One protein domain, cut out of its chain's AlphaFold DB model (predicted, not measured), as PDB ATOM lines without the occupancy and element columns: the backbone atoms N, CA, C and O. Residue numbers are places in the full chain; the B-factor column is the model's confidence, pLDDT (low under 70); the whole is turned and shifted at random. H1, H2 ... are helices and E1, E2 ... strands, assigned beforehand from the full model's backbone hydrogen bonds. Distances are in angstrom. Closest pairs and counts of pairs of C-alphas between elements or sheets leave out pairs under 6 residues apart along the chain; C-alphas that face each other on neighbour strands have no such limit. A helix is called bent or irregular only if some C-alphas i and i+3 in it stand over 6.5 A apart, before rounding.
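This is residues 87 to 177 of the 178 residues of an uncharacterized protein of Haladaptatus sp. W1 (UniProt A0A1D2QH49). A twisted sheet of three long strands, E1, E2 and E3, forms the body, with a short helix H1 at one end of it and a long helix H2 sticking out beyond as a free arm, residues 156 to 177. A long loop, residues 97 to 115, lies between E1 and E2 at the end of the sheet where H1 is, and the tight turn from E2 to E3 is at the other end. The printed part has 91 residues, with the order E1 E2 E3 H1 H2; the sheet, in the order E1, E2, E3, is antiparallel, and the class is mixed, helices and strands. The whole is extended, with a radius of gyration of the C-alphas of 19.9 A and a flat outline of 66 by 38 by 20 A, the arm making the length.

Strand E1, residues 87 to 96, is an edge strand and forms a hairpin with the inner strand E2, residues 116 to 127, antiparallel at 157 degrees. N 90 and O 122 are within hydrogen-bond range at 2.8 A. E2 forms a second hairpin with the edge strand E3, residues 130 to 143, antiparallel at 165 degrees, with N 119 and O 140 at 2.8 A. The three strands are a meander, each the antiparallel neighbour of the one before. E3 bends by 91 degrees at residue 133. Helix H1, residues 144 to 151, is on the sheet at a height over the sheet of 6.8 A, and over none of the strands, but only just: 2 of its C-alphas fall on E3. The closest C-alphas of E2 and H1 are those of Gly 116 and Leu 144, 4.3 A apart. Helix H2, residues 155 to 175, is close to H1 but not clearly touching: the closest C-alphas, of Glu 149 and Gly 155, are 5.5 A apart. Their lines are about perpendicular, at 81 degrees. H2 is not on the sheet and is apart from E1, E2 and E3. In H1 every O i to N i+4 pair is within hydrogen-bond range; in H2, 13 of 17 are.

E1 begins at C-alpha 87 (6.525, 32.511, 42.491) and is 28.1 A long. E2 measures 33.8 A and E3 32.9 A, the latter ending at C-alpha 143 (5.101, 6.616, 56.855). H1 is 10.5 A long. H2 measures 32.0 A and ends at C-alpha 175 (-26.501, -8.668, 31.459); it is neither bent nor irregular, but only just: C-alphas 155 and 158 are 6.1 A apart.

The two C-alphas farthest apart, of Ala 128 and Asp 177, are 66.7 A apart. Without residues 156 to 177, the body spans 40 by 28 by 18 A. The printed part has no cut; E1 to E2 is a long link of 19 residues, and the other links are tight. Mean pLDDT of the printed part is 75.0, and residues 129 to 131 and 153 to 177 are under 70.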
ATOM      1  N   ARG A  87       6.767  33.478  41.413       78.88
ATOM      2  CA  ARG A  87       6.525  32.511  42.491       78.88
ATOM      3  C   ARG A  87       6.978  31.130  42.051       78.88
ATOM      4  O   ARG A  87       6.580  30.662  40.986       78.88
ATOM      5  N   VAL A  88       7.798  30.491  42.872       77.19
ATOM      6  CA  VAL A  88       8.300  29.144  42.618       77.19
ATOM      7  C   VAL A  88       8.039  28.295  43.850       77.19
ATOM      8  O   VAL A  88       8.437  28.660  44.954       77.19
ATOM      9  N   SER A  89       7.397  27.148  43.654       77.12
ATOM     10  CA  SER A  89       7.324  26.107  44.671       77.12
ATOM     11  C   SER A  89       8.568  25.214  44.595       77.12
ATOM     12  O   SER A  89       9.042  24.830  43.521       77.12
ATOM     13  N   SER A  90       9.147  24.909  45.748       76.31
ATOM     14  CA  SER A  90      10.109  23.821  45.924       76.31
ATOM     15  C   SER A  90       9.557  22.825  46.922       76.31
ATOM     16  O   SER A  90       8.919  23.204  47.906       76.31
ATOM     17  N   VAL A  91       9.824  21.555  46.645       80.31
ATOM     18  CA  VAL A  91       9.582  20.455  47.565       80.31
ATOM     19  C   VAL A  91      10.948  19.900  47.922       80.31
ATOM     20  O   VAL A  91      11.688  19.498  47.024       80.31
ATOM     21  N   ASP A  92      11.277  19.949  49.206       81.62
ATOM     22  CA  ASP A  92      12.463  19.304  49.753       81.62
ATOM     23  C   ASP A  92      12.004  18.064  50.529       81.62
ATOM     24  O   ASP A  92      11.113  18.157  51.380       81.62
ATOM     25  N   ASP A  93      12.611  16.917  50.233       82.00
ATOM     26  CA  ASP A  93      12.355  15.668  50.945       82.00
ATOM     27  C   ASP A  93      13.392  15.496  52.071       82.00
ATOM     28  O   ASP A  93      14.604  15.584  51.848       82.00
ATOM     29  N   GLY A  94      12.909  15.253  53.286       83.12
ATOM     30  CA  GLY A  94      13.684  14.897  54.470       83.12
ATOM     31  C   GLY A  94      13.350  13.480  54.935       83.12
ATOM     32  O   GLY A  94      12.237  12.996  54.741       83.12
ATOM     33  N   VAL A  95      14.314  12.794  55.550       85.44
ATOM     34  CA  VAL A  95      14.105  11.456  56.123       85.44
ATOM     35  C   VAL A  95      13.865  11.602  57.620       85.44
ATOM     36  O   VAL A  95      14.676  12.218  58.302       85.44
ATOM     37  N   ILE A  96      12.773  11.018  58.112       84.38
ATOM     38  CA  ILE A  96      12.456  10.940  59.540       84.38
ATOM     39  C   ILE A  96      13.038   9.636  60.069       84.38
ATOM     40  O   ILE A  96      12.639   8.545  59.632       84.38
ATOM     41  N   HIS A  97      13.976   9.744  61.003       81.25
ATOM     42  CA  HIS A  97      14.614   8.582  61.609       81.25
ATOM     43  C   HIS A  97      13.768   8.010  62.759       81.25
ATOM     44  O   HIS A  97      13.111   8.765  63.465       81.25
ATOM     45  N   PRO A  98      13.813   6.685  63.003       76.38
ATOM     46  CA  PRO A  98      13.059   6.039  64.085       76.38
ATOM     47  C   PRO A  98      13.422   6.533  65.492       76.38
ATOM     48  O   PRO A  98      12.639   6.360  66.423       76.38
ATOM     49  N   ASP A  99      14.604   7.131  65.646       75.06
ATOM     50  CA  ASP A  99      15.085   7.689  66.910       75.06
ATOM     51  C   ASP A  99      14.538   9.108  67.179       75.06
ATOM     52  O   ASP A  99      14.676   9.632  68.287       75.06
ATOM     53  N   GLU A 100      13.909   9.739  66.183       75.88
ATOM     54  CA  GLU A 100      13.227  11.024  66.321       75.88
ATOM     55  C   GLU A 100      11.777  10.760  66.779       75.88
ATOM     56  O   GLU A 100      11.015  10.109  66.069       75.88
ATOM     57  N   ASP A 101      11.367  11.242  67.968       71.25
ATOM     58  CA  ASP A 101       9.977  11.126  68.481       71.25
ATOM     59  C   ASP A 101       9.024  12.006  67.649       71.25
ATOM     60  O   ASP A 101       8.560  13.062  68.089       71.25
ATOM     61  N   CYS A 102       8.757  11.589  66.411       78.44
ATOM     62  CA  CYS A 102       7.803  12.227  65.524       78.44
ATOM     63  C   CYS A 102       6.381  11.890  65.992       78.44
ATOM     64  O   CYS A 102       5.961  10.733  66.058       78.44
ATOM     65  N   ARG A 103       5.616  12.920  66.362       81.06
ATOM     66  CA  ARG A 103       4.230  12.765  66.844       81.06
ATOM     67  C   ARG A 103       3.186  12.969  65.756       81.06
ATOM     68  O   ARG A 103       1.993  12.848  66.040       81.06
ATOM     69  N   GLU A 104       3.636  13.264  64.547       86.69
ATOM     70  CA  GLU A 104       2.784  13.564  63.408       86.69
ATOM     71  C   GLU A 104       2.179  12.287  62.808       86.69
ATOM     72  O   GLU A 104       2.685  11.168  62.973       86.69
ATOM     73  N   ARG A 105       1.038  12.450  62.136       90.19
ATOM     74  CA  ARG A 105       0.333  11.355  61.459       90.19
ATOM     75  C   ARG A 105       0.606  11.386  59.967       90.19
ATOM     76  O   ARG A 105       0.818  12.442  59.375       90.19
ATOM     77  N   CYS A 106       0.586  10.210  59.357       88.75
ATOM     78  CA  CYS A 106       0.769  10.071  57.930       88.75
ATOM     79  C   CYS A 106      -0.413  10.704  57.190       88.75
ATOM     80  O   CYS A 106      -1.554  10.302  57.392       88.75
ATOM     81  N   VAL A 107      -0.142  11.624  56.264       90.62
ATOM     82  CA  VAL A 107      -1.195  12.306  55.487       90.62
ATOM     83  C   VAL A 107      -1.977  11.339  54.578       90.62
ATOM     84  O   VAL A 107      -3.123  11.610  54.234       90.62
ATOM     85  N   ALA A 108      -1.384  10.201  54.194       89.06
ATOM     86  CA  ALA A 108      -2.009   9.228  53.293       89.06
ATOM     87  C   ALA A 108      -2.882   8.179  54.011       89.06
ATOM     88  O   ALA A 108      -3.953   7.840  53.512       89.06
ATOM     89  N   CYS A 109      -2.436   7.650  55.155       89.94
ATOM     90  CA  CYS A 109      -3.111   6.546  55.855       89.94
ATOM     91  C   CYS A 109      -3.501   6.849  57.311       89.94
ATOM     92  O   CYS A 109      -4.019   5.968  57.991       89.94
ATOM     93  N   ASP A 110      -3.229   8.062  57.801       89.50
ATOM     94  CA  ASP A 110      -3.489   8.536  59.172       89.50
ATOM     95  C   ASP A 110      -2.779   7.742  60.294       89.50
ATOM     96  O   ASP A 110      -3.009   7.950  61.488       89.50
ATOM     97  N   SER A 111      -1.856   6.845  59.932       87.06
ATOM     98  CA  SER A 111      -1.051   6.085  60.892       87.06
ATOM     99  C   SER A 111       0.006   6.961  61.574       87.06
ATOM    100  O   SER A 111       0.427   7.994  61.050       87.06
ATOM    101  N   ARG A 112       0.458   6.556  62.766       87.56
ATOM    102  CA  ARG A 112       1.524   7.266  63.486       87.56
ATOM    103  C   ARG A 112       2.855   7.099  62.755       87.56
ATOM    104  O   ARG A 112       3.270   5.969  62.494       87.56
ATOM    105  N   VAL A 113       3.535   8.206  62.465       86.00
ATOM    106  CA  VAL A 113       4.836   8.178  61.791       86.00
ATOM    107  C   VAL A 113       5.926   7.958  62.833       86.00
ATOM    108  O   VAL A 113       6.265   8.871  63.569       86.00
ATOM    109  N   ASN A 114       6.468   6.740  62.907       82.38
ATOM    110  CA  ASN A 114       7.662   6.470  63.720       82.38
ATOM    111  C   ASN A 114       8.944   6.615  62.889       82.38
ATOM    112  O   ASN A 114       9.955   7.065  63.393       82.38
ATOM    113  N   ALA A 115       8.899   6.246  61.608       84.50
ATOM    114  CA  ALA A 115       9.957   6.470  60.633       84.50
ATOM    115  C   ALA A 115       9.308   6.680  59.263       84.50
ATOM    116  O   ALA A 115       8.236   6.121  58.987       84.50
ATOM    117  N   GLY A 116       9.926   7.495  58.411       88.25
ATOM    118  CA  GLY A 116       9.284   7.884  57.162       88.25
ATOM    119  C   GLY A 116       9.961   9.030  56.429       88.25
ATOM    120  O   GLY A 116      11.165   9.241  56.550       88.25
ATOM    121  N   VAL A 117       9.166   9.756  55.650       88.56
ATOM    122  CA  VAL A 117       9.616  10.893  54.842       88.56
ATOM    123  C   VAL A 117       8.810  12.126  55.229       88.56
ATOM    124  O   VAL A 117       7.580  12.090  55.294       88.56
ATOM    125  N   GLU A 118       9.510  13.222  55.483       89.56
ATOM    126  CA  GLU A 118       8.937  14.554  55.614       89.56
ATOM    127  C   GLU A 118       9.072  15.276  54.274       89.56
ATOM    128  O   GLU A 118      10.168  15.401  53.734       89.56
ATOM    129  N   ARG A 119       7.964  15.783  53.738       88.56
ATOM    130  CA  ARG A 119       7.973  16.665  52.573       88.56
ATOM    131  C   ARG A 119       7.737  18.091  53.008       88.56
ATOM    132  O   ARG A 119       6.642  18.431  53.461       88.56
ATOM    133  N   ARG A 120       8.745  18.936  52.815       86.88
ATOM    134  CA  ARG A 120       8.650  20.367  53.073       86.88
ATOM    135  C   ARG A 120       8.286  21.093  51.787       86.88
ATOM    136  O   ARG A 120       9.080  21.165  50.851       86.88
ATOM    137  N   PHE A 121       7.093  21.670  51.764       85.25
ATOM    138  CA  PHE A 121       6.635  22.549  50.697       85.25
ATOM    139  C   PHE A 121       7.024  23.969  51.048       85.25
ATOM    140  O   PHE A 121       6.658  24.475  52.110       85.25
ATOM    141  N   ARG A 122       7.740  24.629  50.148       83.00
ATOM    142  CA  ARG A 122       8.037  26.044  50.290       83.00
ATOM    143  C   ARG A 122       7.683  26.786  49.019       83.00
ATOM    144  O   ARG A 122       8.131  26.423  47.935       83.00
ATOM    145  N   GLU A 123       6.909  27.849  49.166       82.00
ATOM    146  CA  GLU A 123       6.693  28.822  48.106       82.00
ATOM    147  C   GLU A 123       7.633  30.003  48.331       82.00
ATOM    148  O   GLU A 123       7.601  30.659  49.373       82.00
ATOM    149  N   GLU A 124       8.487  30.276  47.353       81.62
ATOM    150  CA  GLU A 124       9.450  31.369  47.401       81.62
ATOM    151  C   GLU A 124       9.169  32.357  46.268       81.62
ATOM    152  O   GLU A 124       8.837  31.981  45.140       81.62
ATOM    153  N   PHE A 125       9.325  33.648  46.557       81.00
ATOM    154  CA  PHE A 125       9.378  34.669  45.521       81.00
ATOM    155  C   PHE A 125      10.818  34.801  45.028       81.00
ATOM    156  O   PHE A 125      11.726  35.137  45.795       81.00
ATOM    157  N   VAL A 126      11.018  34.529  43.744       78.50
ATOM    158  CA  VAL A 126      12.324  34.464  43.096       78.50
ATOM    159  C   VAL A 126      12.492  35.657  42.160       78.50
ATOM    160  O   VAL A 126      11.607  35.973  41.363       78.50
ATOM    161  N   VAL A 127      13.649  36.314  42.241       74.19
ATOM    162  CA  VAL A 127      14.056  37.402  41.343       74.19
ATOM    163  C   VAL A 127      15.404  37.031  40.743       74.19
ATOM    164  O   VAL A 127      16.348  36.759  41.482       74.19
ATOM    165  N   ALA A 128      15.497  36.996  39.412       72.44
ATOM    166  CA  ALA A 128      16.709  36.594  38.688       72.44
ATOM    167  C   ALA A 128      17.287  35.234  39.150       72.44
ATOM    168  O   ALA A 128      18.500  35.056  39.261       72.44
ATOM    169  N   GLY A 129      16.416  34.272  39.473       64.00
ATOM    170  CA  GLY A 129      16.804  32.941  39.957       64.00
ATOM    171  C   GLY A 129      17.207  32.875  41.437       64.00
ATOM    172  O   GLY A 129      17.491  31.782  41.931       64.00
ATOM    173  N   LEU A 130      17.204  34.004  42.161       67.88
ATOM    174  CA  LEU A 130      17.524  34.086  43.588       67.88
ATOM    175  C   LEU A 130      16.247  34.184  44.439       67.88
ATOM    176  O   LEU A 130      15.456  35.111  44.237       67.88
ATOM    177  N   PRO A 131      16.039  33.283  45.418       68.81
ATOM    178  CA  PRO A 131      14.914  33.394  46.335       68.81
ATOM    179  C   PRO A 131      15.106  34.603  47.258       68.81
ATOM    180  O   PRO A 131      16.078  34.708  48.024       68.81
ATOM    181  N   VAL A 132      14.180  35.552  47.156       75.69
ATOM    182  CA  VAL A 132      14.200  36.800  47.922       75.69
ATOM    183  C   VAL A 132      13.493  36.595  49.249       75.69
ATOM    184  O   VAL A 132      14.094  36.852  50.292       75.69
ATOM    185  N   THR A 133      12.262  36.080  49.203       72.19
ATOM    186  CA  THR A 133      11.433  35.846  50.385       72.19
ATOM    187  C   THR A 133      10.696  34.519  50.290       72.19
ATOM    188  O   THR A 133      10.300  34.098  49.202       72.19
ATOM    189  N   THR A 134      10.482  33.894  51.441       80.81
ATOM    190  CA  THR A 134       9.571  32.759  51.589       80.81
ATOM    191  C   THR A 134       8.169  33.307  51.827       80.81
ATOM    192  O   THR A 134       7.988  34.166  52.687       80.81
ATOM    193  N   LEU A 135       7.194  32.860  51.038       80.12
ATOM    194  CA  LEU A 135       5.792  33.263  51.153       80.12
ATOM    195  C   LEU A 135       5.030  32.310  52.067       80.12
ATOM    196  O   LEU A 135       4.389  32.745  53.020       80.12
ATOM    197  N   THR A 136       5.111  31.015  51.773       78.50
ATOM    198  CA  THR A 136       4.410  29.969  52.513       78.50
ATOM    199  C   THR A 136       5.332  28.783  52.737       78.50
ATOM    200  O   THR A 136       6.238  28.506  51.944       78.50
ATOM    201  N   GLU A 137       5.117  28.101  53.855       86.06
ATOM    202  CA  GLU A 137       5.849  26.903  54.221       86.06
ATOM    203  C   GLU A 137       4.883  25.901  54.851       86.06
ATOM    204  O   GLU A 137       4.034  26.282  55.656       86.06
ATOM    205  N   GLY A 138       4.996  24.636  54.460       86.12
ATOM    206  CA  GLY A 138       4.165  23.547  54.958       86.12
ATOM    207  C   GLY A 138       4.935  22.234  54.996       86.12
ATOM    208  O   GLY A 138       5.933  22.068  54.294       86.12
ATOM    209  N   TYR A 139       4.452  21.308  55.816       87.88
ATOM    210  CA  TYR A 139       5.083  20.020  56.074       87.88
ATOM    211  C   TYR A 139       4.038  18.919  55.951       87.88
ATOM    212  O   TYR A 139       2.970  19.019  56.552       87.88
ATOM    213  N   ASN A 140       4.347  17.879  55.178       89.25
ATOM    214  CA  ASN A 140       3.559  16.653  55.142       89.25
ATOM    215  C   ASN A 140       4.436  15.482  55.570       89.25
ATOM    216  O   ASN A 140       5.537  15.311  55.050       89.25
ATOM    217  N   HIS A 141       3.916  14.639  56.455       89.88
ATOM    218  CA  HIS A 141       4.613  13.448  56.922       89.88
ATOM    219  C   HIS A 141       4.011  12.198  56.277       89.88
ATOM    220  O   HIS A 141       2.788  12.038  56.200       89.88
ATOM    221  N   TYR A 142       4.873  11.297  55.819       89.94
ATOM    222  CA  TYR A 142       4.504  10.016  55.228       89.94
ATOM    223  C   TYR A 142       5.198   8.891  55.988       89.94
ATOM    224  O   TYR A 142       6.390   8.988  56.270       89.94
ATOM    225  N   CYS A 143       4.472   7.821  56.321       89.75
ATOM    226  CA  CYS A 143       5.101   6.616  56.855       89.75
ATOM    227  C   CYS A 143       5.963   5.938  55.775       89.75
ATOM    228  O   CYS A 143       5.769   6.168  54.578       89.75
ATOM    229  N   LEU A 144       6.900   5.087  56.203       88.81
ATOM    230  CA  LEU A 144       7.762   4.316  55.298       88.81
ATOM    231  C   LEU A 144       6.976   3.556  54.224       88.81
ATOM    232  O   LEU A 144       7.390   3.566  53.067       88.81
ATOM    233  N   ASP A 145       5.844   2.949  54.582       87.88
ATOM    234  CA  ASP A 145       5.044   2.149  53.650       87.88
ATOM    235  C   ASP A 145       4.474   3.018  52.520       87.88
ATOM    236  O   ASP A 145       4.752   2.773  51.346       87.88
ATOM    237  N   CYS A 146       3.771   4.106  52.860       86.38
ATOM    238  CA  CYS A 146       3.192   5.013  51.866       86.38
ATOM    239  C   CYS A 146       4.260   5.729  51.026       86.38
ATOM    240  O   CYS A 146       4.065   5.927  49.827       86.38
ATOM    241  N   ALA A 147       5.393   6.105  51.626       86.88
ATOM    242  CA  ALA A 147       6.496   6.721  50.892       86.88
ATOM    243  C   ALA A 147       7.137   5.736  49.895       86.88
ATOM    244  O   ALA A 147       7.441   6.104  48.760       86.88
ATOM    245  N   SER A 148       7.303   4.471  50.293       84.62
ATOM    246  CA  SER A 148       7.879   3.427  49.439       84.62
ATOM    247  C   SER A 148       6.955   3.069  48.274       84.62
ATOM    248  O   SER A 148       7.426   2.903  47.152       84.62
ATOM    249  N   GLU A 149       5.642   2.997  48.507       83.62
ATOM    250  CA  GLU A 149       4.650   2.746  47.455       83.62
ATOM    251  C   GLU A 149       4.633   3.838  46.378       83.62
ATOM    252  O   GLU A 149       4.464   3.535  45.192       83.62
ATOM    253  N   GLU A 150       4.827   5.099  46.771       79.12
ATOM    254  CA  GLU A 150       4.912   6.224  45.839       79.12
ATOM    255  C   GLU A 150       6.188   6.153  44.988       79.12
ATOM    256  O   GLU A 150       6.117   6.277  43.764       79.12
ATOM    257  N   ILE A 151       7.341   5.885  45.613       77.81
ATOM    258  CA  ILE A 151       8.639   5.761  44.926       77.81
ATOM    259  C   ILE A 151       8.644   4.570  43.960       77.81
ATOM    260  O   ILE A 151       9.152   4.672  42.843       77.81
ATOM    261  N   LEU A 152       8.063   3.443  44.372       76.81
ATOM    262  CA  LEU A 152       7.970   2.228  43.560       76.81
ATOM    263  C   LEU A 152       6.851   2.299  42.506       76.81
ATOM    264  O   LEU A 152       6.712   1.379  41.702       76.81
ATOM    265  N   GLY A 153       6.045   3.368  42.492       63.91
ATOM    266  CA  GLY A 153       4.941   3.552  41.547       63.91
ATOM    267  C   GLY A 153       3.759   2.591  41.744       63.91
ATOM    268  O   GLY A 153       2.848   2.566  40.914       63.91
ATOM    269  N   LEU A 154       3.737   1.826  42.839       60.00
ATOM    270  CA  LEU A 154       2.723   0.807  43.140       60.00
ATOM    271  C   LEU A 154       1.386   1.413  43.610       60.00
ATOM    272  O   LEU A 154       0.354   0.746  43.596       60.00
ATOM    273  N   GLY A 155       1.367   2.703  43.960       52.31
ATOM    274  CA  GLY A 155       0.145   3.419  44.345       52.31
ATOM    275  C   GLY A 155      -0.835   3.703  43.195       52.31
ATOM    276  O   GLY A 155      -2.019   3.926  43.442       52.31
ATOM    277  N   ARG A 156      -0.391   3.669  41.926       50.25
ATOM    278  CA  ARG A 156      -1.273   3.908  40.762       50.25
ATOM    279  C   ARG A 156      -2.046   2.666  40.318       50.25
ATOM    280  O   ARG A 156      -3.168   2.792  39.843       50.25
ATOM    281  N   THR A 157      -1.501   1.470  40.522       51.88
ATOM    282  CA  THR A 157      -2.123   0.226  40.041       51.88
ATOM    283  C   THR A 157      -3.353  -0.172  40.857       51.88
ATOM    284  O   THR A 157      -4.306  -0.704  40.300       51.88
ATOM    285  N   ASN A 158      -3.391   0.138  42.157       48.94
ATOM    286  CA  ASN A 158      -4.517  -0.235  43.022       48.94
ATOM    287  C   ASN A 158      -5.757   0.662  42.851       48.94
ATOM    288  O   ASN A 158      -6.880   0.193  43.052       48.94
ATOM    289  N   ALA A 159      -5.585   1.934  42.478       51.44
ATOM    290  CA  ALA A 159      -6.708   2.839  42.220       51.44
ATOM    291  C   ALA A 159      -7.403   2.519  40.884       51.44
ATOM    292  O   ALA A 159      -8.634   2.507  40.826       51.44
ATOM    293  N   ASP A 160      -6.626   2.182  39.850       52.53
ATOM    294  CA  ASP A 160      -7.159   1.775  38.547       52.53
ATOM    295  C   ASP A 160      -7.738   0.347  38.576       52.53
ATOM    296  O   ASP A 160      -8.804   0.117  38.003       52.53
ATOM    297  N   ALA A 161      -7.140  -0.590  39.329       54.62
ATOM    298  CA  ALA A 161      -7.697  -1.939  39.507       54.62
ATOM    299  C   ALA A 161      -9.075  -1.923  40.198       54.62
ATOM    300  O   ALA A 161     -10.018  -2.553  39.727       54.62
ATOM    301  N   ARG A 162      -9.250  -1.107  41.252       51.97
ATOM    302  CA  ARG A 162     -10.555  -0.953  41.929       51.97
ATOM    303  C   ARG A 162     -11.619  -0.271  41.065       51.97
ATOM    304  O   ARG A 162     -12.808  -0.404  41.361       51.97
ATOM    305  N   ARG A 163     -11.222   0.495  40.043       52.03
ATOM    306  CA  ARG A 163     -12.151   1.098  39.079       52.03
ATOM    307  C   ARG A 163     -12.595   0.075  38.033       52.03
ATOM    308  O   ARG A 163     -13.791   0.006  37.773       52.03
ATOM    309  N   GLY A 164     -11.672  -0.752  37.538       54.88
ATOM    310  CA  GLY A 164     -11.975  -1.855  36.621       54.88
ATOM    311  C   GLY A 164     -12.925  -2.894  37.224       54.88
ATOM    312  O   GLY A 164     -13.918  -3.248  36.593       54.88
ATOM    313  N   ASP A 165     -12.705  -3.287  38.482       56.72
ATOM    314  CA  ASP A 165     -13.565  -4.269  39.163       56.72
ATOM    315  C   ASP A 165     -15.001  -3.753  39.381       56.72
ATOM    316  O   ASP A 165     -15.962  -4.517  39.329       56.72
ATOM    317  N   ARG A 166     -15.183  -2.441  39.595       54.47
ATOM    318  CA  ARG A 166     -16.520  -1.834  39.761       54.47
ATOM    319  C   ARG A 166     -17.287  -1.676  38.454       54.47
ATOM    320  O   ARG A 166     -18.513  -1.619  38.493       54.47
ATOM    321  N   GLU A 167     -16.584  -1.529  37.340       56.97
ATOM    322  CA  GLU A 167     -17.184  -1.365  36.014       56.97
ATOM    323  C   GLU A 167     -17.585  -2.737  35.449       56.97
ATOM    324  O   GLU A 167     -18.734  -2.909  35.055       56.97
ATOM    325  N   SER A 168     -16.719  -3.750  35.603       57.12
ATOM    326  CA  SER A 168     -17.014  -5.154  35.273       57.12
ATOM    327  C   SER A 168     -18.217  -5.706  36.044       57.12
ATOM    328  O   SER A 168     -19.120  -6.280  35.442       57.12
ATOM    329  N   ASN A 169     -18.287  -5.482  37.361       58.44
ATOM    330  CA  ASN A 169     -19.393  -6.004  38.171       58.44
ATOM    331  C   ASN A 169     -20.742  -5.338  37.821       58.44
ATOM    332  O   ASN A 169     -21.803  -5.922  38.022       58.44
ATOM    333  N   ARG A 170     -20.706  -4.116  37.270       55.47
ATOM    334  CA  ARG A 170     -21.900  -3.379  36.834       55.47
ATOM    335  C   ARG A 170     -22.413  -3.858  35.477       55.47
ATOM    336  O   ARG A 170     -23.618  -3.825  35.250       55.47
ATOM    337  N   GLU A 171     -21.524  -4.281  34.584       58.44
ATOM    338  CA  GLU A 171     -21.893  -4.845  33.281       58.44
ATOM    339  C   GLU A 171     -22.499  -6.250  33.421       58.44
ATOM    340  O   GLU A 171     -23.493  -6.545  32.756       58.44
ATOM    341  N   ASP A 172     -22.002  -7.066  34.357       56.72
ATOM    342  CA  ASP A 172     -22.562  -8.396  34.650       56.72
ATOM    343  C   ASP A 172     -23.952  -8.333  35.324       56.72
ATOM    344  O   ASP A 172     -24.840  -9.136  35.009       56.72
ATOM    345  N   GLU A 173     -24.203  -7.339  36.187       57.12
ATOM    346  CA  GLU A 173     -25.543  -7.085  36.754       57.12
ATOM    347  C   GLU A 173     -26.560  -6.627  35.690       57.12
ATOM    348  O   GLU A 173     -27.737  -6.966  35.778       57.12
ATOM    349  N   LEU A 174     -26.122  -5.905  34.651       59.44
ATOM    350  CA  LEU A 174     -26.977  -5.451  33.542       59.44
ATOM    351  C   LEU A 174     -27.211  -6.524  32.465       59.44
ATOM    352  O   LEU A 174     -28.172  -6.419  31.699       59.44
ATOM    353  N   ALA A 175     -26.361  -7.549  32.391       58.94
ATOM    354  CA  ALA A 175     -26.501  -8.668  31.459       58.94
ATOM    355  C   ALA A 175     -27.400  -9.802  31.987       58.94
ATOM    356  O   ALA A 175     -27.915 -10.583  31.191       58.94
ATOM    357  N   THR A 176     -27.615  -9.883  33.303       58.06
ATOM    358  CA  THR A 176     -28.414 -10.948  33.943       58.06
ATOM    359  C   THR A 176     -29.923 -10.634  33.983       58.06
ATOM    360  O   THR A 176     -30.727 -11.511  34.287       58.06
ATOM    361  N   ASP A 177     -30.326  -9.408  33.633       54.66
ATOM    362  CA  ASP A 177     -31.723  -8.936  33.662       54.66
ATOM    363  C   ASP A 177     -32.381  -8.881  32.261       54.66
ATOM    364  O   ASP A 177     -33.238  -8.040  31.979       54.66
TER     365      ASP A 177